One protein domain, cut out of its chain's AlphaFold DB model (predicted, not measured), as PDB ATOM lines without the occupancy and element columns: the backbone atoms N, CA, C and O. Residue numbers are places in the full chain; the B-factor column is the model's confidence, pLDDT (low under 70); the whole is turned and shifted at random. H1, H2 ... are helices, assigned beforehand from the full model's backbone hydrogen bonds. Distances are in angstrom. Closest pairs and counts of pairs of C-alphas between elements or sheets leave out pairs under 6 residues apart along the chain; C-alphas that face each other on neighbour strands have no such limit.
ATOM      1  N   LYS A  83     -46.271 -60.637 -26.088       53.12
ATOM      2  CA  LYS A  83     -45.869 -59.276 -25.769       53.12
ATOM      3  C   LYS A  83     -44.673 -58.837 -26.618       53.12
ATOM      4  O   LYS A  83     -44.714 -57.747 -27.173       53.12
ATOM      5  N   ASP A  84     -43.661 -59.681 -26.784       58.81
ATOM      6  CA  ASP A  84     -42.471 -59.375 -27.585       58.81
ATOM      7  C   ASP A  84     -42.830 -59.151 -29.059       58.81
ATOM      8  O   ASP A  84     -42.338 -58.212 -29.681       58.81
ATOM      9  N   LEU A  85     -43.781 -59.923 -29.596       60.00
ATOM     10  CA  LEU A  85     -44.326 -59.696 -30.939       60.00
ATOM     11  C   LEU A  85     -44.981 -58.317 -31.067       60.00
ATOM     12  O   LEU A  85     -44.659 -57.564 -31.989       60.00
ATOM     13  N   ALA A  86     -45.865 -57.950 -30.134       58.47
ATOM     14  CA  ALA A  86     -46.524 -56.643 -30.143       58.47
ATOM     15  C   ALA A  86     -45.510 -55.488 -30.057       58.47
ATOM     16  O   ALA A  86     -45.640 -54.485 -30.767       58.47
ATOM     17  N   LEU A  87     -44.467 -55.648 -29.239       59.94
ATOM     18  CA  LEU A  87     -43.384 -54.676 -29.117       59.94
ATOM     19  C   LEU A  87     -42.568 -54.563 -30.409       59.94
ATOM     20  O   LEU A  87     -42.309 -53.447 -30.852       59.94
ATOM     21  N   LEU A  88     -42.222 -55.674 -31.066       63.25
ATOM     22  CA  LEU A  88     -41.511 -55.663 -32.352       63.25
ATOM     23  C   LEU A  88     -42.315 -54.950 -33.446       63.25
ATOM     24  O   LEU A  88     -41.762 -54.144 -34.202       63.25
ATOM     25  N   TYR A  89     -43.625 -55.190 -33.511       65.50
ATOM     26  CA  TYR A  89     -44.507 -54.465 -34.426       65.50
ATOM     27  C   TYR A  89     -44.539 -52.966 -34.118       65.50
ATOM     28  O   TYR A  89     -44.402 -52.155 -35.037       65.50
ATOM     29  N   ALA A  90     -44.647 -52.586 -32.842       60.94
ATOM     30  CA  ALA A  90     -44.615 -51.185 -32.438       60.94
ATOM     31  C   ALA A  90     -43.290 -50.509 -32.809       60.94
ATOM     32  O   ALA A  90     -43.292 -49.431 -33.403       60.94
ATOM     33  N   VAL A  91     -42.162 -51.169 -32.542       64.56
ATOM     34  CA  VAL A  91     -40.815 -50.721 -32.921       64.56
ATOM     35  C   VAL A  91     -40.730 -50.472 -34.425       64.56
ATOM     36  O   VAL A  91     -40.275 -49.408 -34.847       64.56
ATOM     37  N   LYS A  92     -41.193 -51.422 -35.244       67.75
ATOM     38  CA  LYS A  92     -41.172 -51.283 -36.703       67.75
ATOM     39  C   LYS A  92     -42.024 -50.102 -37.165       67.75
ATOM     40  O   LYS A  92     -41.543 -49.293 -37.955       67.75
ATOM     41  N   GLN A  93     -43.253 -49.977 -36.665       66.44
ATOM     42  CA  GLN A  93     -44.147 -48.875 -37.036       66.44
ATOM     43  C   GLN A  93     -43.557 -47.516 -36.649       66.44
ATOM     44  O   GLN A  93     -43.617 -46.568 -37.431       66.44
ATOM     45  N   LEU A  94     -42.928 -47.427 -35.477       63.19
ATOM     46  CA  LEU A  94     -42.227 -46.224 -35.034       63.19
ATOM     47  C   LEU A  94     -41.044 -45.883 -35.938       63.19
ATOM     48  O   LEU A  94     -40.905 -44.733 -36.349       63.19
ATOM     49  N   LEU A  95     -40.234 -46.874 -36.308       65.69
ATOM     50  CA  LEU A  95     -39.109 -46.682 -37.224       65.69
ATOM     51  C   LEU A  95     -39.573 -46.245 -38.618       65.69
ATOM     52  O   LEU A  95     -39.058 -45.266 -39.143       65.69
ATOM     53  N   SER A  96     -40.600 -46.885 -39.181       64.88
ATOM     54  CA  SER A  96     -41.173 -46.491 -40.478       64.88
ATOM     55  C   SER A  96     -41.806 -45.092 -40.455       64.88
ATOM     56  O   SER A  96     -41.892 -44.428 -41.491       64.88
ATOM     57  N   LYS A  97     -42.259 -44.626 -39.283       62.97
ATOM     58  CA  LYS A  97     -42.796 -43.273 -39.092       62.97
ATOM     59  C   LYS A  97     -41.713 -42.233 -38.804       62.97
ATOM     60  O   LYS A  97     -41.928 -41.082 -39.175       62.97
ATOM     61  N   LYS A  98     -40.564 -42.597 -38.217       63.50
ATOM     62  CA  LYS A  98     -39.437 -41.678 -37.954       63.50
ATOM     63  C   LYS A  98     -39.042 -40.911 -39.216       63.50
ATOM     64  O   LYS A  98     -38.968 -39.684 -39.181       63.50
ATOM     65  N   ASP A  99     -38.911 -41.617 -40.334       61.12
ATOM     66  CA  ASP A  99     -38.473 -41.031 -41.607       61.12
ATOM     67  C   ASP A  99     -39.519 -40.086 -42.224       61.12
ATOM     68  O   ASP A  99     -39.180 -39.147 -42.939       61.12
ATOM     69  N   ARG A 100     -40.808 -40.288 -41.917       63.03
ATOM     70  CA  ARG A 100     -41.908 -39.433 -42.406       63.03
ATOM     71  C   ARG A 100     -42.198 -38.256 -41.476       63.03
ATOM     72  O   ARG A 100     -42.531 -37.170 -41.943       63.03
ATOM     73  N   SER A 101     -42.070 -38.469 -40.169       56.12
ATOM     74  CA  SER A 101     -42.388 -37.487 -39.129       56.12
ATOM     75  C   SER A 101     -41.285 -36.449 -38.947       56.12
ATOM     76  O   SER A 101     -41.603 -35.301 -38.649       56.12
ATOM     77  N   ALA A 102     -40.014 -36.809 -39.173       56.88
ATOM     78  CA  ALA A 102     -38.908 -35.846 -39.170       56.88
ATOM     79  C   ALA A 102     -39.157 -34.679 -40.148       56.88
ATOM     80  O   ALA A 102     -38.778 -33.546 -39.868       56.88
ATOM     81  N   ASN A 103     -39.886 -34.935 -41.239       57.44
ATOM     82  CA  ASN A 103     -40.209 -33.932 -42.251       57.44
ATOM     83  C   ASN A 103     -41.514 -33.155 -41.982       57.44
ATOM     84  O   ASN A 103     -41.657 -32.041 -42.482       57.44
ATOM     85  N   SER A 104     -42.474 -33.703 -41.221       55.94
ATOM     86  CA  SER A 104     -43.761 -33.032 -40.949       55.94
ATOM     87  C   SER A 104     -43.783 -32.250 -39.633       55.94
ATOM     88  O   SER A 104     -44.420 -31.200 -39.558       55.94
ATOM     89  N   VAL A 105     -43.063 -32.716 -38.609       51.72
ATOM     90  CA  VAL A 105     -43.031 -32.084 -37.277       51.72
ATOM     91  C   VAL A 105     -42.221 -30.784 -37.293       51.72
ATOM     92  O   VAL A 105     -42.567 -29.845 -36.584       51.72
ATOM     93  N   ALA A 106     -41.232 -30.670 -38.185       54.06
ATOM     94  CA  ALA A 106     -40.448 -29.448 -38.376       54.06
ATOM     95  C   ALA A 106     -41.266 -28.239 -38.879       54.06
ATOM     96  O   ALA A 106     -40.780 -27.115 -38.818       54.06
ATOM     97  N   LYS A 107     -42.493 -28.444 -39.384       55.50
ATOM     98  CA  LYS A 107     -43.311 -27.373 -39.980       55.50
ATOM     99  C   LYS A 107     -44.383 -26.779 -39.066       55.50
ATOM    100  O   LYS A 107     -44.947 -25.759 -39.435       55.50
ATOM    101  N   ASN A 108     -44.683 -27.391 -37.919       50.62
ATOM    102  CA  ASN A 108     -45.911 -27.075 -37.177       50.62
ATOM    103  C   ASN A 108     -45.723 -26.657 -35.718       50.62
ATOM    104  O   ASN A 108     -46.722 -26.549 -35.009       50.62
ATOM    105  N   VAL A 109     -44.500 -26.426 -35.235       51.16
ATOM    106  CA  VAL A 109     -44.334 -26.104 -33.815       51.16
ATOM    107  C   VAL A 109     -43.343 -24.969 -33.584       51.16
ATOM    108  O   VAL A 109     -42.135 -25.166 -33.511       51.16
ATOM    109  N   ASP A 110     -43.912 -23.781 -33.402       53.75
ATOM    110  CA  ASP A 110     -43.252 -22.535 -32.996       53.75
ATOM    111  C   ASP A 110     -43.026 -22.461 -31.464       53.75
ATOM    112  O   ASP A 110     -42.914 -21.396 -30.871       53.75
ATOM    113  N   ASN A 111     -42.988 -23.612 -30.782       52.72
ATOM    114  CA  ASN A 111     -42.857 -23.709 -29.327       52.72
ATOM    115  C   ASN A 111     -41.740 -24.690 -28.945       52.72
ATOM    116  O   ASN A 111     -41.702 -25.830 -29.396       52.72
ATOM    117  N   LYS A 112     -40.837 -24.230 -28.074       53.06
ATOM    118  CA  LYS A 112     -39.556 -24.826 -27.632       53.06
ATOM    119  C   LYS A 112     -39.546 -26.288 -27.128       53.06
ATOM    120  O   LYS A 112     -38.477 -26.771 -26.775       53.06
ATOM    121  N   GLU A 113     -40.659 -27.019 -27.099       54.66
ATOM    122  CA  GLU A 113     -40.738 -28.379 -26.524       54.66
ATOM    123  C   GLU A 113     -40.476 -29.531 -27.526       54.66
ATOM    124  O   GLU A 113     -40.634 -30.704 -27.196       54.66
ATOM    125  N   VAL A 114     -40.074 -29.236 -28.766       51.16
ATOM    126  CA  VAL A 114     -40.176 -30.196 -29.893       51.16
ATOM    127  C   VAL A 114     -38.970 -31.122 -30.059       51.16
ATOM    128  O   VAL A 114     -39.050 -32.123 -30.771       51.16
ATOM    129  N   PHE A 115     -37.842 -30.848 -29.408       52.84
ATOM    130  CA  PHE A 115     -36.564 -31.412 -29.859       52.84
ATOM    131  C   PHE A 115     -36.127 -32.749 -29.242       52.84
ATOM    132  O   PHE A 115     -35.130 -33.307 -29.687       52.84
ATOM    133  N   GLU A 116     -36.880 -33.344 -28.313       65.94
ATOM    134  CA  GLU A 116     -36.441 -34.589 -27.648       65.94
ATOM    135  C   GLU A 116     -37.200 -35.858 -28.076       65.94
ATOM    136  O   GLU A 116     -36.836 -36.971 -27.693       65.94
ATOM    137  N   LEU A 117     -38.248 -35.728 -28.895       68.88
ATOM    138  CA  LEU A 117     -39.074 -36.858 -29.344       68.88
ATOM    139  C   LEU A 117     -38.264 -37.966 -30.048       68.88
ATOM    140  O   LEU A 117     -38.440 -39.137 -29.693       68.88
ATOM    141  N   PRO A 118     -37.357 -37.658 -31.002       71.44
ATOM    142  CA  PRO A 118     -36.554 -38.688 -31.659       71.44
ATOM    143  C   PRO A 118     -35.621 -39.419 -30.691       71.44
ATOM    144  O   PRO A 118     -35.397 -40.621 -30.841       71.44
ATOM    145  N   GLU A 119     -35.089 -38.707 -29.701       81.56
ATOM    146  CA  GLU A 119     -34.142 -39.244 -28.730       81.56
ATOM    147  C   GLU A 119     -34.835 -40.175 -27.728       81.56
ATOM    148  O   GLU A 119     -34.400 -41.313 -27.542       81.56
ATOM    149  N   ILE A 120     -35.963 -39.745 -27.149       85.69
ATOM    150  CA  ILE A 120     -36.786 -40.587 -26.266       85.69
ATOM    151  C   ILE A 120     -37.263 -41.831 -27.007       85.69
ATOM    152  O   ILE A 120     -37.213 -42.933 -26.460       85.69
ATOM    153  N   MET A 121     -37.664 -41.686 -28.271       79.25
ATOM    154  CA  MET A 121     -38.061 -42.822 -29.093       79.25
ATOM    155  C   MET A 121     -36.906 -43.814 -29.276       79.25
ATOM    156  O   MET A 121     -37.110 -45.001 -29.063       79.25
ATOM    157  N   LEU A 122     -35.686 -43.371 -29.601       81.69
ATOM    158  CA  LEU A 122     -34.528 -44.270 -29.731       81.69
ATOM    159  C   LEU A 122     -34.224 -45.039 -28.439       81.69
ATOM    160  O   LEU A 122     -33.948 -46.238 -28.489       81.69
ATOM    161  N   LYS A 123     -34.316 -44.375 -27.289       89.44
ATOM    162  CA  LYS A 123     -34.076 -44.987 -25.975       89.44
ATOM    163  C   LYS A 123     -35.178 -45.978 -25.601       89.44
ATOM    164  O   LYS A 123     -34.882 -47.075 -25.132       89.44
ATOM    165  N   LEU A 124     -36.439 -45.657 -25.898       85.25
ATOM    166  CA  LEU A 124     -37.549 -46.608 -25.783       85.25
ATOM    167  C   LEU A 124     -37.337 -47.820 -26.683       85.25
ATOM    168  O   LEU A 124     -37.545 -48.943 -26.243       85.25
ATOM    169  N   LEU A 125     -36.888 -47.620 -27.924       79.25
ATOM    170  CA  LEU A 125     -36.563 -48.725 -28.823       79.25
ATOM    171  C   LEU A 125     -35.440 -49.599 -28.254       79.25
ATOM    172  O   LEU A 125     -35.524 -50.817 -28.371       79.25
ATOM    173  N   ALA A 126     -34.413 -49.010 -27.637       84.88
ATOM    174  CA  ALA A 126     -33.361 -49.768 -26.961       84.88
ATOM    175  C   ALA A 126     -33.924 -50.600 -25.798       84.88
ATOM    176  O   ALA A 126     -33.580 -51.771 -25.667       84.88
ATOM    177  N   TRP A 127     -34.844 -50.033 -25.010       88.94
ATOM    178  CA  TRP A 127     -35.509 -50.745 -23.916       88.94
ATOM    179  C   TRP A 127     -36.380 -51.894 -24.428       88.94
ATOM    180  O   TRP A 127     -36.292 -53.012 -23.931       88.94
ATOM    181  N   LEU A 128     -37.175 -51.637 -25.466       79.88
ATOM    182  CA  LEU A 128     -38.052 -52.622 -26.103       79.88
ATOM    183  C   LEU A 128     -37.287 -53.769 -26.764       79.88
ATOM    184  O   LEU A 128     -37.812 -54.871 -26.866       79.88
ATOM    185  N   LYS A 129     -36.063 -53.508 -27.227       74.62
ATOM    186  CA  LYS A 129     -35.174 -54.509 -27.825       74.62
ATOM    187  C   LYS A 129     -34.354 -55.281 -26.792       74.62
ATOM    188  O   LYS A 129     -33.613 -56.179 -27.187       74.62
ATOM    189  N   ALA A 130     -34.434 -54.932 -25.509       78.06
ATOM    190  CA  ALA A 130     -33.659 -55.609 -24.486       78.06
ATOM    191  C   ALA A 130     -34.167 -57.059 -24.312       78.06
ATOM    192  O   ALA A 130     -35.331 -57.252 -23.963       78.06
ATOM    193  N   PRO A 131     -33.320 -58.084 -24.523       63.66
ATOM    194  CA  PRO A 131     -33.725 -59.492 -24.528       63.66
ATOM    195  C   PRO A 131     -34.079 -60.042 -23.143       63.66
ATOM    196  O   PRO A 131     -34.708 -61.090 -23.046       63.66
ATOM    197  N   THR A 132     -33.660 -59.375 -22.063       77.75
ATOM    198  CA  THR A 132     -33.991 -59.789 -20.694       77.75
ATOM    199  C   THR A 132     -34.445 -58.605 -19.856       77.75
ATOM    200  O   THR A 132     -34.122 -57.449 -20.144       77.75
ATOM    201  N   LEU A 133     -35.162 -58.904 -18.771       81.31
ATOM    202  CA  LEU A 133     -35.599 -57.903 -17.804       81.31
ATOM    203  C   LEU A 133     -34.412 -57.113 -17.238       81.31
ATOM    204  O   LEU A 133     -34.482 -55.893 -17.134       81.31
ATOM    205  N   GLU A 134     -33.318 -57.789 -16.899       84.12
ATOM    206  CA  GLU A 134     -32.110 -57.181 -16.338       84.12
ATOM    207  C   GLU A 134     -31.480 -56.202 -17.328       84.12
ATOM    208  O   GLU A 134     -31.050 -55.117 -16.935       84.12
ATOM    209  N   GLN A 135     -31.446 -56.560 -18.614       80.94
ATOM    210  CA  GLN A 135     -30.961 -55.664 -19.661       80.94
ATOM    211  C   GLN A 135     -31.908 -54.473 -19.852       80.94
ATOM    212  O   GLN A 135     -31.440 -53.341 -19.926       80.94
ATOM    213  N   GLY A 136     -33.226 -54.690 -19.824       88.06
ATOM    214  CA  GLY A 136     -34.210 -53.606 -19.873       88.06
ATOM    215  C   GLY A 136     -34.066 -52.641 -18.693       88.06
ATOM    216  O   GLY A 136     -34.052 -51.428 -18.875       88.06
ATOM    217  N   VAL A 137     -33.877 -53.156 -17.477       92.12
ATOM    218  CA  VAL A 137     -33.614 -52.333 -16.285       92.12
ATOM    219  C   VAL A 137     -32.329 -51.520 -16.447       92.12
ATOM    220  O   VAL A 137     -32.339 -50.330 -16.140       92.12
ATOM    221  N   LYS A 138     -31.249 -52.112 -16.973       92.56
ATOM    222  CA  LYS A 138     -30.009 -51.370 -17.262       92.56
ATOM    223  C   LYS A 138     -30.245 -50.221 -18.243       92.56
ATOM    224  O   LYS A 138     -29.729 -49.133 -18.015       92.56
ATOM    225  N   VAL A 139     -31.059 -50.426 -19.280       93.19
ATOM    226  CA  VAL A 139     -31.434 -49.348 -20.213       93.19
ATOM    227  C   VAL A 139     -32.194 -48.232 -19.484       93.19
ATOM    228  O   VAL A 139     -31.878 -47.064 -19.680       93.19
ATOM    229  N   LEU A 140     -33.146 -48.560 -18.602       93.88
ATOM    230  CA  LEU A 140     -33.873 -47.550 -17.811       93.88
ATOM    231  C   LEU A 140     -32.956 -46.777 -16.853       93.88
ATOM    232  O   LEU A 140     -33.165 -45.588 -16.641       93.88
ATOM    233  N   GLN A 141     -31.932 -47.427 -16.300       93.81
ATOM    234  CA  GLN A 141     -30.917 -46.762 -15.477       93.81
ATOM    235  C   GLN A 141     -30.035 -45.811 -16.282       93.81
ATOM    236  O   GLN A 141     -29.713 -44.725 -15.810       93.81
ATOM    237  N   GLN A 142     -29.630 -46.225 -17.483       94.38
ATOM    238  CA  GLN A 142     -28.823 -45.406 -18.389       94.38
ATOM    239  C   GLN A 142     -29.615 -44.227 -18.970       94.38
ATOM    240  O   GLN A 142     -29.016 -43.233 -19.378       94.38
ATOM    241  N   HIS A 143     -30.945 -44.333 -18.991       94.44
ATOM    242  CA  HIS A 143     -31.857 -43.354 -19.574       94.44
ATOM    243  C   HIS A 143     -32.987 -42.984 -18.599       94.44
ATOM    244  O   HIS A 143     -34.148 -43.330 -18.846       94.44
ATOM    245  N   PRO A 144     -32.687 -42.277 -17.491       93.06
ATOM    246  CA  PRO A 144     -33.679 -41.914 -16.474       93.06
ATOM    247  C   PRO A 144     -34.834 -41.059 -17.020       93.06
ATOM    248  O   PRO A 144     -35.935 -41.077 -16.477       93.06
ATOM    249  N   GLU A 145     -34.641 -40.361 -18.135       92.19
ATOM    250  CA  GLU A 145     -35.683 -39.667 -18.892       92.19
ATOM    251  C   GLU A 145     -36.830 -40.588 -19.344       92.19
ATOM    252  O   GLU A 145     -37.959 -40.113 -19.495       92.19
ATOM    253  N   LEU A 146     -36.589 -41.896 -19.493       93.00
ATOM    254  CA  LEU A 146     -37.633 -42.897 -19.747       93.00
ATOM    255  C   LEU A 146     -38.526 -43.163 -18.527       93.00
ATOM    256  O   LEU A 146     -39.575 -43.786 -18.654       93.00
ATOM    257  N   LEU A 147     -38.134 -42.696 -17.346       93.38
ATOM    258  CA  LEU A 147     -38.897 -42.826 -16.104       93.38
ATOM    259  C   LEU A 147     -39.650 -41.528 -15.757       93.38
ATOM    260  O   LEU A 147     -40.134 -41.360 -14.641       93.38
ATOM    261  N   THR A 148     -39.759 -40.602 -16.716       92.00
ATOM    262  CA  THR A 148     -40.437 -39.304 -16.567       92.00
ATOM    263  C   THR A 148     -41.770 -39.267 -17.325       92.00
ATOM    264  O   THR A 148     -42.258 -40.282 -17.819       92.00
ATOM    265  N   ASP A 149     -42.379 -38.084 -17.458       91.69
ATOM    266  CA  ASP A 149     -43.552 -37.870 -18.317       91.69
ATOM    267  C   ASP A 149     -43.260 -37.988 -19.818       91.69
ATOM    268  O   ASP A 149     -44.197 -38.106 -20.613       91.69
ATOM    269  N   LYS A 150     -41.987 -37.937 -20.237       90.25
ATOM    270  CA  LYS A 150     -41.622 -37.864 -21.660       90.25
ATOM    271  C   LYS A 150     -42.157 -39.060 -22.470       90.25
ATOM    272  O   LYS A 150     -42.812 -38.811 -23.486       90.25
ATOM    273  N   PRO A 151     -42.000 -40.331 -22.041       90.31
ATOM    274  CA  PRO A 151     -42.612 -41.460 -22.743       90.31
ATOM    275  C   PRO A 151     -44.139 -41.405 -22.764       90.31
ATOM    276  O   PRO A 151     -44.738 -41.701 -23.789       90.31
ATOM    277  N   ILE A 152     -44.775 -40.980 -21.667       92.38
ATOM    278  CA  ILE A 152     -46.241 -40.893 -21.561       92.38
ATOM    279  C   ILE A 152     -46.787 -39.912 -22.607       92.38
ATOM    280  O   ILE A 152     -47.727 -40.244 -23.334       92.38
ATOM    281  N   LYS A 153     -46.168 -38.727 -22.720       88.88
ATOM    282  CA  LYS A 153     -46.510 -37.718 -23.734       88.88
ATOM    283  C   LYS A 153     -46.283 -38.245 -25.153       88.88
ATOM    284  O   LYS A 153     -47.166 -38.109 -25.995       88.88
ATOM    285  N   LEU A 154     -45.138 -38.887 -25.404       86.19
ATOM    286  CA  LEU A 154     -44.828 -39.493 -26.703       86.19
ATOM    287  C   LEU A 154     -45.878 -40.543 -27.097       86.19
ATOM    288  O   LEU A 154     -46.388 -40.495 -28.213       86.19
ATOM    289  N   PHE A 155     -46.247 -41.456 -26.196       88.25
ATOM    290  CA  PHE A 155     -47.285 -42.447 -26.482       88.25
ATOM    291  C   PHE A 155     -48.643 -41.799 -26.756       88.25
ATOM    292  O   PHE A 155     -49.322 -42.236 -27.679       88.25
ATOM    293  N   GLY A 156     -49.012 -40.733 -26.037       89.25
ATOM    294  CA  GLY A 156     -50.222 -39.953 -26.326       89.25
ATOM    295  C   GLY A 156     -50.249 -39.417 -27.761       89.25
ATOM    296  O   GLY A 156     -51.187 -39.694 -28.502       89.25
ATOM    297  N   LEU A 157     -49.169 -38.760 -28.195       83.25
ATOM    298  CA  LEU A 157     -49.045 -38.240 -29.565       83.25
ATOM    299  C   LEU A 157     -49.141 -39.350 -30.623       83.25
ATOM    300  O   LEU A 157     -49.795 -39.196 -31.654       83.25
ATOM    301  N   LEU A 158     -48.494 -40.488 -30.366       79.31
ATOM    302  CA  LEU A 158     -48.535 -41.644 -31.260       79.31
ATOM    303  C   LEU A 158     -49.931 -42.272 -31.328       79.31
ATOM    304  O   LEU A 158     -50.330 -42.726 -32.401       79.31
ATOM    305  N   MET A 159     -50.666 -42.308 -30.214       87.00
ATOM    306  CA  MET A 159     -52.051 -42.779 -30.169       87.00
ATOM    307  C   MET A 159     -52.968 -41.868 -30.982       87.00
ATOM    308  O   MET A 159     -53.754 -42.384 -31.776       87.00
ATOM    309  N   ASP A 160     -52.848 -40.547 -30.840       84.38
ATOM    310  CA  ASP A 160     -53.658 -39.580 -31.594       84.38
ATOM    311  C   ASP A 160     -53.424 -39.724 -33.102       84.38
ATOM    312  O   ASP A 160     -54.362 -39.786 -33.897       84.38
ATOM    313  N   GLU A 161     -52.160 -39.845 -33.510       75.62
ATOM    314  CA  GLU A 161     -51.797 -40.041 -34.915       75.62
ATOM    315  C   GLU A 161     -52.277 -41.389 -35.470       75.62
ATOM    316  O   GLU A 161     -52.532 -41.519 -36.668       75.62
ATOM    317  N   SER A 162     -52.395 -42.406 -34.619       75.75
ATOM    318  CA  SER A 162     -52.835 -43.743 -35.027       75.75
ATOM    319  C   SER A 162     -54.361 -43.839 -35.113       75.75
ATOM    320  O   SER A 162     -54.862 -44.415 -36.078       75.75
ATOM    321  N   HIS A 163     -55.098 -43.163 -34.221       83.88
ATOM    322  CA  HIS A 163     -56.555 -42.989 -34.332       83.88
ATOM    323  C   HIS A 163     -56.956 -42.295 -35.633       83.88
ATOM    324  O   HIS A 163     -57.850 -42.768 -36.328       83.88
ATOM    325  N   LYS A 164     -56.259 -41.215 -36.024       80.69
ATOM    326  CA  LYS A 164     -56.521 -40.508 -37.297       80.69
ATOM    327  C   LYS A 164     -56.437 -41.418 -38.525       80.69
ATOM    328  O   LYS A 164     -56.975 -41.083 -39.575       80.69
ATOM    329  N   ARG A 165     -55.733 -42.545 -38.407       71.56
ATOM    330  CA  ARG A 165     -55.506 -43.522 -39.478       71.56
ATOM    331  C   ARG A 165     -56.348 -44.792 -39.322       71.56
ATOM    332  O   ARG A 165     -56.216 -45.682 -40.154       71.56
ATOM    333  N   GLY A 166     -57.170 -44.890 -38.275       79.06
ATOM    334  CA  GLY A 166     -57.957 -46.086 -37.964       79.06
ATOM    335  C   GLY A 166     -57.129 -47.294 -37.509       79.06
ATOM    336  O   GLY A 166     -57.612 -48.421 -37.587       79.06
ATOM    337  N   ASP A 167     -55.887 -47.098 -37.050       75.06
ATOM    338  CA  ASP A 167     -55.013 -48.186 -36.579       75.06
ATOM    339  C   ASP A 167     -55.293 -48.518 -35.103       75.06
ATOM    340  O   ASP A 167     -54.481 -48.286 -34.201       75.06
ATOM    341  N   GLU A 168     -56.497 -49.034 -34.855       81.00
ATOM    342  CA  GLU A 168     -57.010 -49.333 -33.515       81.00
ATOM    343  C   GLU A 168     -56.148 -50.348 -32.763       81.00
ATOM    344  O   GLU A 168     -55.997 -50.266 -31.544       81.00
ATOM    345  N   MET A 169     -55.551 -51.307 -33.473       74.81
ATOM    346  CA  MET A 169     -54.666 -52.281 -32.844       74.81
ATOM    347  C   MET A 169     -53.420 -51.589 -32.287       74.81
ATOM    348  O   MET A 169     -53.066 -51.795 -31.122       74.81
ATOM    349  N   PHE A 170     -52.764 -50.748 -33.088       75.75
ATOM    350  CA  PHE A 170     -51.567 -50.047 -32.645       75.75
ATOM    351  C   PHE A 170     -51.866 -49.067 -31.506       75.75
ATOM    352  O   PHE A 170     -51.077 -48.965 -30.567       75.75
ATOM    353  N   VAL A 171     -53.038 -48.423 -31.515       83.06
ATOM    354  CA  VAL A 171     -53.524 -47.612 -30.387       83.06
ATOM    355  C   VAL A 171     -53.551 -48.418 -29.087       83.06
ATOM    356  O   VAL A 171     -53.062 -47.928 -28.069       83.06
ATOM    357  N   GLN A 172     -54.079 -49.647 -29.097       81.38
ATOM    358  CA  GLN A 172     -54.110 -50.482 -27.888       81.38
ATOM    359  C   GLN A 172     -52.698 -50.834 -27.405       81.38
ATOM    360  O   GLN A 172     -52.432 -50.778 -26.204       81.38
ATOM    361  N   VAL A 173     -51.770 -51.136 -28.323       79.19
ATOM    362  CA  VAL A 173     -50.365 -51.413 -27.967       79.19
ATOM    363  C   VAL A 173     -49.732 -50.198 -27.288       79.19
ATOM    364  O   VAL A 173     -49.117 -50.322 -26.230       79.19
ATOM    365  N   LEU A 174     -49.914 -49.011 -27.869       85.12
ATOM    366  CA  LEU A 174     -49.395 -47.760 -27.315       85.12
ATOM    367  C   LEU A 174     -50.029 -47.424 -25.962       85.12
ATOM    368  O   LEU A 174     -49.332 -46.943 -25.070       85.12
ATOM    369  N   LYS A 175     -51.322 -47.719 -25.786       91.44
ATOM    370  CA  LYS A 175     -52.029 -47.548 -24.515       91.44
ATOM    371  C   LYS A 175     -51.431 -48.435 -23.421       91.44
ATOM    372  O   LYS A 175     -51.072 -47.913 -22.370       91.44
ATOM    373  N   ALA A 176     -51.239 -49.726 -23.690       86.88
ATOM    374  CA  ALA A 176     -50.619 -50.647 -22.735       86.88
ATOM    375  C   ALA A 176     -49.188 -50.212 -22.373       86.88
ATOM    376  O   ALA A 176     -48.800 -50.212 -21.205       86.88
ATOM    377  N   LEU A 177     -48.399 -49.768 -23.357       88.94
ATOM    378  CA  LEU A 177     -47.056 -49.234 -23.110       88.94
ATOM    379  C   LEU A 177     -47.077 -47.968 -22.250       88.94
ATOM    380  O   LEU A 177     -46.279 -47.839 -21.319       88.94
ATOM    381  N   ARG A 178     -47.999 -47.045 -22.528       93.19
ATOM    382  CA  ARG A 178     -48.195 -45.831 -21.731       93.19
ATOM    383  C   ARG A 178     -48.539 -46.166 -20.284       93.19
ATOM    384  O   ARG A 178     -47.917 -45.609 -19.384       93.19
ATOM    385  N   GLU A 179     -49.493 -47.068 -20.068       93.56
ATOM    386  CA  GLU A 179     -49.913 -47.525 -18.737       93.56
ATOM    387  C   GLU A 179     -48.755 -48.175 -17.976       93.56
ATOM    388  O   GLU A 179     -48.526 -47.854 -16.807       93.56
ATOM    389  N   PHE A 180     -47.964 -49.009 -18.655       93.56
ATOM    390  CA  PHE A 180     -46.765 -49.614 -18.084       93.56
ATOM    391  C   PHE A 180     -45.774 -48.551 -17.589       93.56
ATOM    392  O   PHE A 180     -45.402 -48.557 -16.414       93.56
ATOM    393  N   PHE A 181     -45.366 -47.608 -18.448       94.00
ATOM    394  CA  PHE A 181     -44.392 -46.573 -18.076       94.00
ATOM    395  C   PHE A 181     -44.932 -45.619 -17.006       94.00
ATOM    396  O   PHE A 181     -44.196 -45.227 -16.099       94.00
ATOM    397  N   GLN A 182     -46.223 -45.290 -17.063       95.00
ATOM    398  CA  GLN A 182     -46.888 -44.504 -16.028       95.00
ATOM    399  C   GLN A 182     -46.860 -45.221 -14.675       95.00
ATOM    400  O   GLN A 182     -46.529 -44.605 -13.666       95.00
ATOM    401  N   THR A 183     -47.135 -46.523 -14.654       94.25
ATOM    402  CA  THR A 183     -47.112 -47.334 -13.432       94.25
ATOM    403  C   THR A 183     -45.705 -47.435 -12.849       94.25
ATOM    404  O   THR A 183     -45.525 -47.208 -11.654       94.25
ATOM    405  N   VAL A 184     -44.690 -47.710 -13.682       93.69
ATOM    406  CA  VAL A 184     -43.284 -47.720 -13.237       93.69
ATOM    407  C   VAL A 184     -42.922 -46.381 -12.602       93.69
ATOM    408  O   VAL A 184     -42.366 -46.362 -11.508       93.69
ATOM    409  N   ARG A 185     -43.276 -45.265 -13.248       93.38
ATOM    410  CA  ARG A 185     -43.007 -43.927 -12.718       93.38
ATOM    411  C   ARG A 185     -43.681 -43.697 -11.367       93.38
ATOM    412  O   ARG A 185     -42.997 -43.291 -10.438       93.38
ATOM    413  N   MET A 186     -44.975 -43.986 -11.236       93.19
ATOM    414  CA  MET A 186     -45.696 -43.808  -9.966       93.19
ATOM    415  C   MET A 186     -45.051 -44.607  -8.826       93.19
ATOM    416  O   MET A 186     -44.822 -44.064  -7.751       93.19
ATOM    417  N   LEU A 187     -44.661 -45.859  -9.088       93.25
ATOM    418  CA  LEU A 187     -43.988 -46.719  -8.106       93.25
ATOM    419  C   LEU A 187     -42.599 -46.214  -7.683       93.25
ATOM    420  O   LEU A 187     -42.099 -46.618  -6.633       93.25
ATOM    421  N   LEU A 188     -41.960 -45.380  -8.506       91.88
ATOM    422  CA  LEU A 188     -40.661 -44.777  -8.214       91.88
ATOM    423  C   LEU A 188     -40.788 -43.372  -7.601       91.88
ATOM    424  O   LEU A 188     -39.945 -43.005  -6.790       91.88
ATOM    425  N   MET A 189     -41.836 -42.609  -7.932       86.06
ATOM    426  CA  MET A 189     -42.065 -41.245  -7.423       86.06
ATOM    427  C   MET A 189     -42.408 -41.186  -5.932       86.06
ATOM    428  O   MET A 189     -42.142 -40.169  -5.296       86.06
ATOM    429  N   ASP A 190     -42.917 -42.272  -5.346       74.94
ATOM    430  CA  ASP A 190     -43.134 -42.362  -3.893       74.94
ATOM    431  C   ASP A 190     -41.824 -42.251  -3.081       74.94
ATOM    432  O   ASP A 190     -41.843 -42.102  -1.856       74.94
ATOM    433  N   LYS A 191     -40.666 -42.297  -3.750       71.00
ATOM    434  CA  LYS A 191     -39.342 -42.192  -3.141       71.00
ATOM    435  C   LYS A 191     -38.741 -40.825  -3.455       71.00
ATOM    436  O   LYS A 191     -38.204 -40.605  -4.533       71.00
ATOM    437  N   LYS A 192     -38.857 -39.905  -2.491       54.94
ATOM    438  CA  LYS A 192     -38.328 -38.530  -2.541       54.94
ATOM    439  C   LYS A 192     -36.862 -38.499  -3.025       54.94
ATOM    440  O   LYS A 192     -35.951 -38.861  -2.286       54.94
ATOM    441  N   ASP A 193     -36.674 -38.053  -4.262       57.69
ATOM    442  CA  ASP A 193     -35.492 -37.365  -4.807       57.69
ATOM    443  C   ASP A 193     -34.153 -38.118  -4.978       57.69
ATOM    444  O   ASP A 193     -33.161 -37.497  -5.367       57.69
ATOM    445  N   ALA A 194     -34.090 -39.442  -4.803       61.88
ATOM    446  CA  ALA A 194     -32.899 -40.227  -5.160       61.88
ATOM    447  C   ALA A 194     -33.060 -40.925  -6.522       61.88
ATOM    448  O   ALA A 194     -34.114 -41.483  -6.826       61.88
ATOM    449  N   ILE A 195     -31.995 -40.934  -7.337       80.56
ATOM    450  CA  ILE A 195     -31.900 -41.791  -8.531       80.56
ATOM    451  C   ILE A 195     -32.208 -43.225  -8.090       80.56
ATOM    452  O   ILE A 195     -31.478 -43.788  -7.272       80.56
ATOM    453  N   ALA A 196     -33.296 -43.796  -8.609       86.38
ATOM    454  CA  ALA A 196     -33.750 -45.118  -8.206       86.38
ATOM    455  C   ALA A 196     -32.645 -46.161  -8.429       86.38
ATOM    456  O   ALA A 196     -32.048 -46.259  -9.507       86.38
ATOM    457  N   SER A 197     -32.378 -46.966  -7.406       92.25
ATOM    458  CA  SER A 197     -31.420 -48.063  -7.498       92.25
ATOM    459  C   SER A 197     -31.897 -49.133  -8.486       92.25
ATOM    460  O   SER A 197     -33.085 -49.261  -8.796       92.25
ATOM    461  N   GLN A 198     -30.970 -49.971  -8.957       92.62
ATOM    462  CA  GLN A 198     -31.292 -51.064  -9.881       92.62
ATOM    463  C   GLN A 198     -32.374 -51.995  -9.324       92.62
ATOM    464  O   GLN A 198     -33.264 -52.433 -10.055       92.62
ATOM    465  N   ALA A 199     -32.297 -52.302  -8.027       93.75
ATOM    466  CA  ALA A 199     -33.246 -53.176  -7.350       93.75
ATOM    467  C   ALA A 199     -34.652 -52.564  -7.321       93.75
ATOM    468  O   ALA A 199     -35.636 -53.265  -7.557       93.75
ATOM    469  N   GLU A 200     -34.746 -51.252  -7.105       93.75
ATOM    470  CA  GLU A 200     -36.015 -50.524  -7.088       93.75
ATOM    471  C   GLU A 200     -36.643 -50.463  -8.473       93.75
ATOM    472  O   GLU A 200     -37.818 -50.798  -8.615       93.75
ATOM    473  N   ILE A 201     -35.857 -50.132  -9.503       94.06
ATOM    474  CA  ILE A 201     -36.335 -50.143 -10.892       94.06
ATOM    475  C   ILE A 201     -36.781 -51.556 -11.272       94.06
ATOM    476  O   ILE A 201     -37.860 -51.730 -11.831       94.06
ATOM    477  N   THR A 202     -36.013 -52.585 -10.906       94.00
ATOM    478  CA  THR A 202     -36.387 -53.986 -11.156       94.00
ATOM    479  C   THR A 202     -37.720 -54.334 -10.502       94.00
ATOM    480  O   THR A 202     -38.587 -54.929 -11.143       94.00
ATOM    481  N   GLN A 203     -37.912 -53.965  -9.234       94.69
ATOM    482  CA  GLN A 203     -39.155 -54.240  -8.517       94.69
ATOM    483  C   GLN A 203     -40.337 -53.468  -9.117       94.69
ATOM    484  O   GLN A 203     -41.413 -54.048  -9.283       94.69
ATOM    485  N   ALA A 204     -40.146 -52.194  -9.469       94.50
ATOM    486  CA  ALA A 204     -41.164 -51.363 -10.100       94.50
ATOM    487  C   ALA A 204     -41.577 -51.925 -11.465       94.50
ATOM    488  O   ALA A 204     -42.767 -52.089 -11.721       94.50
ATOM    489  N   VAL A 205     -40.609 -52.318 -12.301       92.44
ATOM    490  CA  VAL A 205     -40.876 -52.959 -13.594       92.44
ATOM    491  C   VAL A 205     -41.640 -54.265 -13.400       92.44
ATOM    492  O   VAL A 205     -42.667 -54.449 -14.043       92.44
ATOM    493  N   LYS A 206     -41.215 -55.152 -12.491       91.62
ATOM    494  CA  LYS A 206     -41.935 -56.414 -12.225       91.62
ATOM    495  C   LYS A 206     -43.391 -56.174 -11.818       91.62
ATOM    496  O   LYS A 206     -44.281 -56.845 -12.332       91.62
ATOM    497  N   LYS A 207     -43.639 -55.202 -10.935       92.12
ATOM    498  CA  LYS A 207     -44.997 -54.829 -10.511       92.12
ATOM    499  C   LYS A 207     -45.820 -54.253 -11.663       92.12
ATOM    500  O   LYS A 207     -46.931 -54.714 -11.891       92.12
ATOM    501  N   ALA A 208     -45.264 -53.310 -12.422       91.94
ATOM    502  CA  ALA A 208     -45.943 -52.710 -13.565       91.94
ATOM    503  C   ALA A 208     -46.277 -53.748 -14.648       91.94
ATOM    504  O   ALA A 208     -47.365 -53.720 -15.215       91.94
ATOM    505  N   LEU A 209     -45.382 -54.711 -14.892       86.31
ATOM    506  CA  LEU A 209     -45.634 -55.826 -15.806       86.31
ATOM    507  C   LEU A 209     -46.805 -56.702 -15.361       86.31
ATOM    508  O   LEU A 209     -47.576 -57.130 -16.211       86.31
ATOM    509  N   ALA A 210     -46.945 -56.955 -14.059       86.44
ATOM    510  CA  ALA A 210     -48.055 -57.737 -13.522       86.44
ATOM    511  C   ALA A 210     -49.403 -56.993 -13.579       86.44
ATOM    512  O   ALA A 210     -50.448 -57.634 -13.596       86.44
ATOM    513  N   GLN A 211     -49.383 -55.656 -13.595       90.12
ATOM    514  CA  GLN A 211     -50.581 -54.808 -13.587       90.12
ATOM    515  C   GLN A 211     -51.046 -54.376 -14.982       90.12
ATOM    516  O   GLN A 211     -52.205 -54.011 -15.153       90.12
ATOM    517  N   THR A 212     -50.159 -54.395 -15.976       86.69
ATOM    518  CA  THR A 212     -50.489 -53.946 -17.334       86.69
ATOM    519  C   THR A 212     -51.137 -55.081 -18.127       86.69
ATOM    520  O   THR A 212     -50.524 -56.130 -18.342       86.69
ATOM    521  N   GLU A 213     -52.355 -54.867 -18.628       82.75
ATOM    522  CA  GLU A 213     -53.091 -55.866 -19.410       82.75
ATOM    523  C   GLU A 213     -52.595 -55.981 -20.863       82.75
ATOM    524  O   GLU A 213     -53.245 -55.549 -21.817       82.75
ATOM    525  N   PHE A 214     -51.459 -56.650 -21.065       72.19
ATOM    526  CA  PHE A 214     -50.978 -56.997 -22.411       72.19
ATOM    527  C   PHE A 214     -51.836 -58.073 -23.108       72.19
ATOM    528  O   PHE A 214     -51.755 -58.240 -24.323       72.19
ATOM    529  N   SER A 215     -52.680 -58.794 -22.363       64.44
ATOM    530  CA  SER A 215     -53.554 -59.865 -22.868       64.44
ATOM    531  C   SER A 215     -54.615 -59.369 -23.861       64.44
ATOM    532  O   SER A 215     -55.008 -60.100 -24.774       64.44
ATOM    533  N   THR A 216     -55.057 -58.116 -23.732       62.69
ATOM    534  CA  THR A 216     -56.052 -57.495 -24.624       62.69
ATOM    535  C   THR A 216     -55.542 -57.306 -26.056       62.69
ATOM    536  O   THR A 216     -56.341 -57.307 -26.995       62.69
ATOM    537  N   LEU A 217     -54.220 -57.239 -26.246       56.81
ATOM    538  CA  LEU A 217     -53.574 -57.106 -27.556       56.81
ATOM    539  C   LEU A 217     -53.722 -58.365 -28.422       56.81
ATOM    540  O   LEU A 217     -53.609 -58.292 -29.643       56.81
ATOM    541  N   LEU A 218     -54.015 -59.509 -27.797       48.44
ATOM    542  CA  LEU A 218     -54.051 -60.809 -28.463       48.44
ATOM    543  C   LEU A 218     -55.436 -61.198 -28.946       48.44
ATOM    544  O   LEU A 218     -55.582 -61.701 -30.057       48.44
ATOM    545  N   LYS A 219     -56.466 -60.893 -28.152       55.09
ATOM    546  CA  LYS A 219     -57.845 -61.269 -28.480       55.09
ATOM    547  C   LYS A 219     -58.328 -60.673 -29.802       55.09
ATOM    548  O   LYS A 219     -59.206 -61.252 -30.414       55.09
ATOM    549  N   LYS A 220     -57.780 -59.539 -30.259       50.88
ATOM    550  CA  LYS A 220     -58.186 -58.893 -31.525       50.88
ATOM    551  C   LYS A 220     -57.380 -59.326 -32.754       50.88
ATOM    552  O   LYS A 220     -57.901 -59.202 -33.860       50.88
ATOM    553  N   GLN A 221     -56.171 -59.874 -32.596       44.97
ATOM    554  CA  GLN A 221     -55.419 -60.415 -33.739       44.97
ATOM    555  C   GLN A 221     -56.057 -61.681 -34.313       44.97
ATOM    556  O   GLN A 221     -55.893 -61.957 -35.496       44.97
ATOM    557  N   GLU A 222     -56.831 -62.423 -33.523       45.75
ATOM    558  CA  GLU A 222     -57.579 -63.572 -34.038       45.75
ATOM    559  C   GLU A 222     -58.723 -63.165 -34.985       45.75
ATOM    560  O   GLU A 222     -59.109 -63.969 -35.831       45.75
ATOM    561  N   PHE A 223     -59.205 -61.915 -34.924       35.47
ATOM    562  CA  PHE A 223     -60.386 -61.471 -35.675       35.47
ATOM    563  C   PHE A 223     -60.111 -60.541 -36.866       35.47
ATOM    564  O   PHE A 223     -61.002 -60.382 -37.692       35.47
TER     565      PHE A 223
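AT A GLANCE: This is residues 83 to 223 of the 227 residues of an uncharacterized protein of Gammaproteobacteria bacterium (UniProt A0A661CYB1). Two layers of helices cross: H1, H2 and H3 zigzag side by side in one, and the long hairpin of H5 and H6 makes the other, with H7 packed on H6 and H3. Short H4 packs on H2 and H6, short H8 on H6, and residues 107 to 113 stick out. The 141 printed residues hold eight named helices, H1 to H8 in chain order, and no named strand: all helix, compact, with a radius of gyration of the C-alphas of 15.4 A and spans of 43 by 40 by 24 A.

HOW THE PARTS SIT: Start at H1, residues 83 to 105; it forms a hairpin with H2, residues 117 to 128, at a shallow tilt of 15 degrees, the closest C-alphas, of Val 91 and Leu 125, 6.2 A apart. H2 forms another with H3, residues 133 to 142, at 27 degrees, closest at Trp 127 and Gly 136, 5.1 A. H4, residues 144 to 147, follows. H5, residues 149 to 163, and the hub H6, residues 168 to 189, form a hairpin at 13 degrees, closest at C-alphas 159 and 171, 5.1 A. H6 touches H1 about perpendicular, at 82 degrees, closest at C-alphas 86 and 173, 6.8 A. H7, residues 198 to 211, touches H3 at a steep tilt of 59 degrees, closest at C-alphas 137 and 202, 6.1 A. Every O i to N i+4 pair is within hydrogen-bond range in H2, H3, H5, H6 and H7; in H1, 15 of 19.

IN THESE COORDINATES: Find C-alpha 83 at (-45.869, -59.276, -25.769); H1 runs 29.7 A from there, with a kink of 49 degrees near residue 99. H6 runs 31.1 A to C-alpha 189 at (-42.065, -41.245, -7.423). H8 is residues 216 to 219.

THE WHOLE: The farthest C-alphas, of Asp 193 and Phe 223, are 46.4 A apart. The printed part has no cut; the link H1 to H2 is long. Residues 83 to 117, 131, 192 to 194 and 215 to 223 have pLDDT under 70.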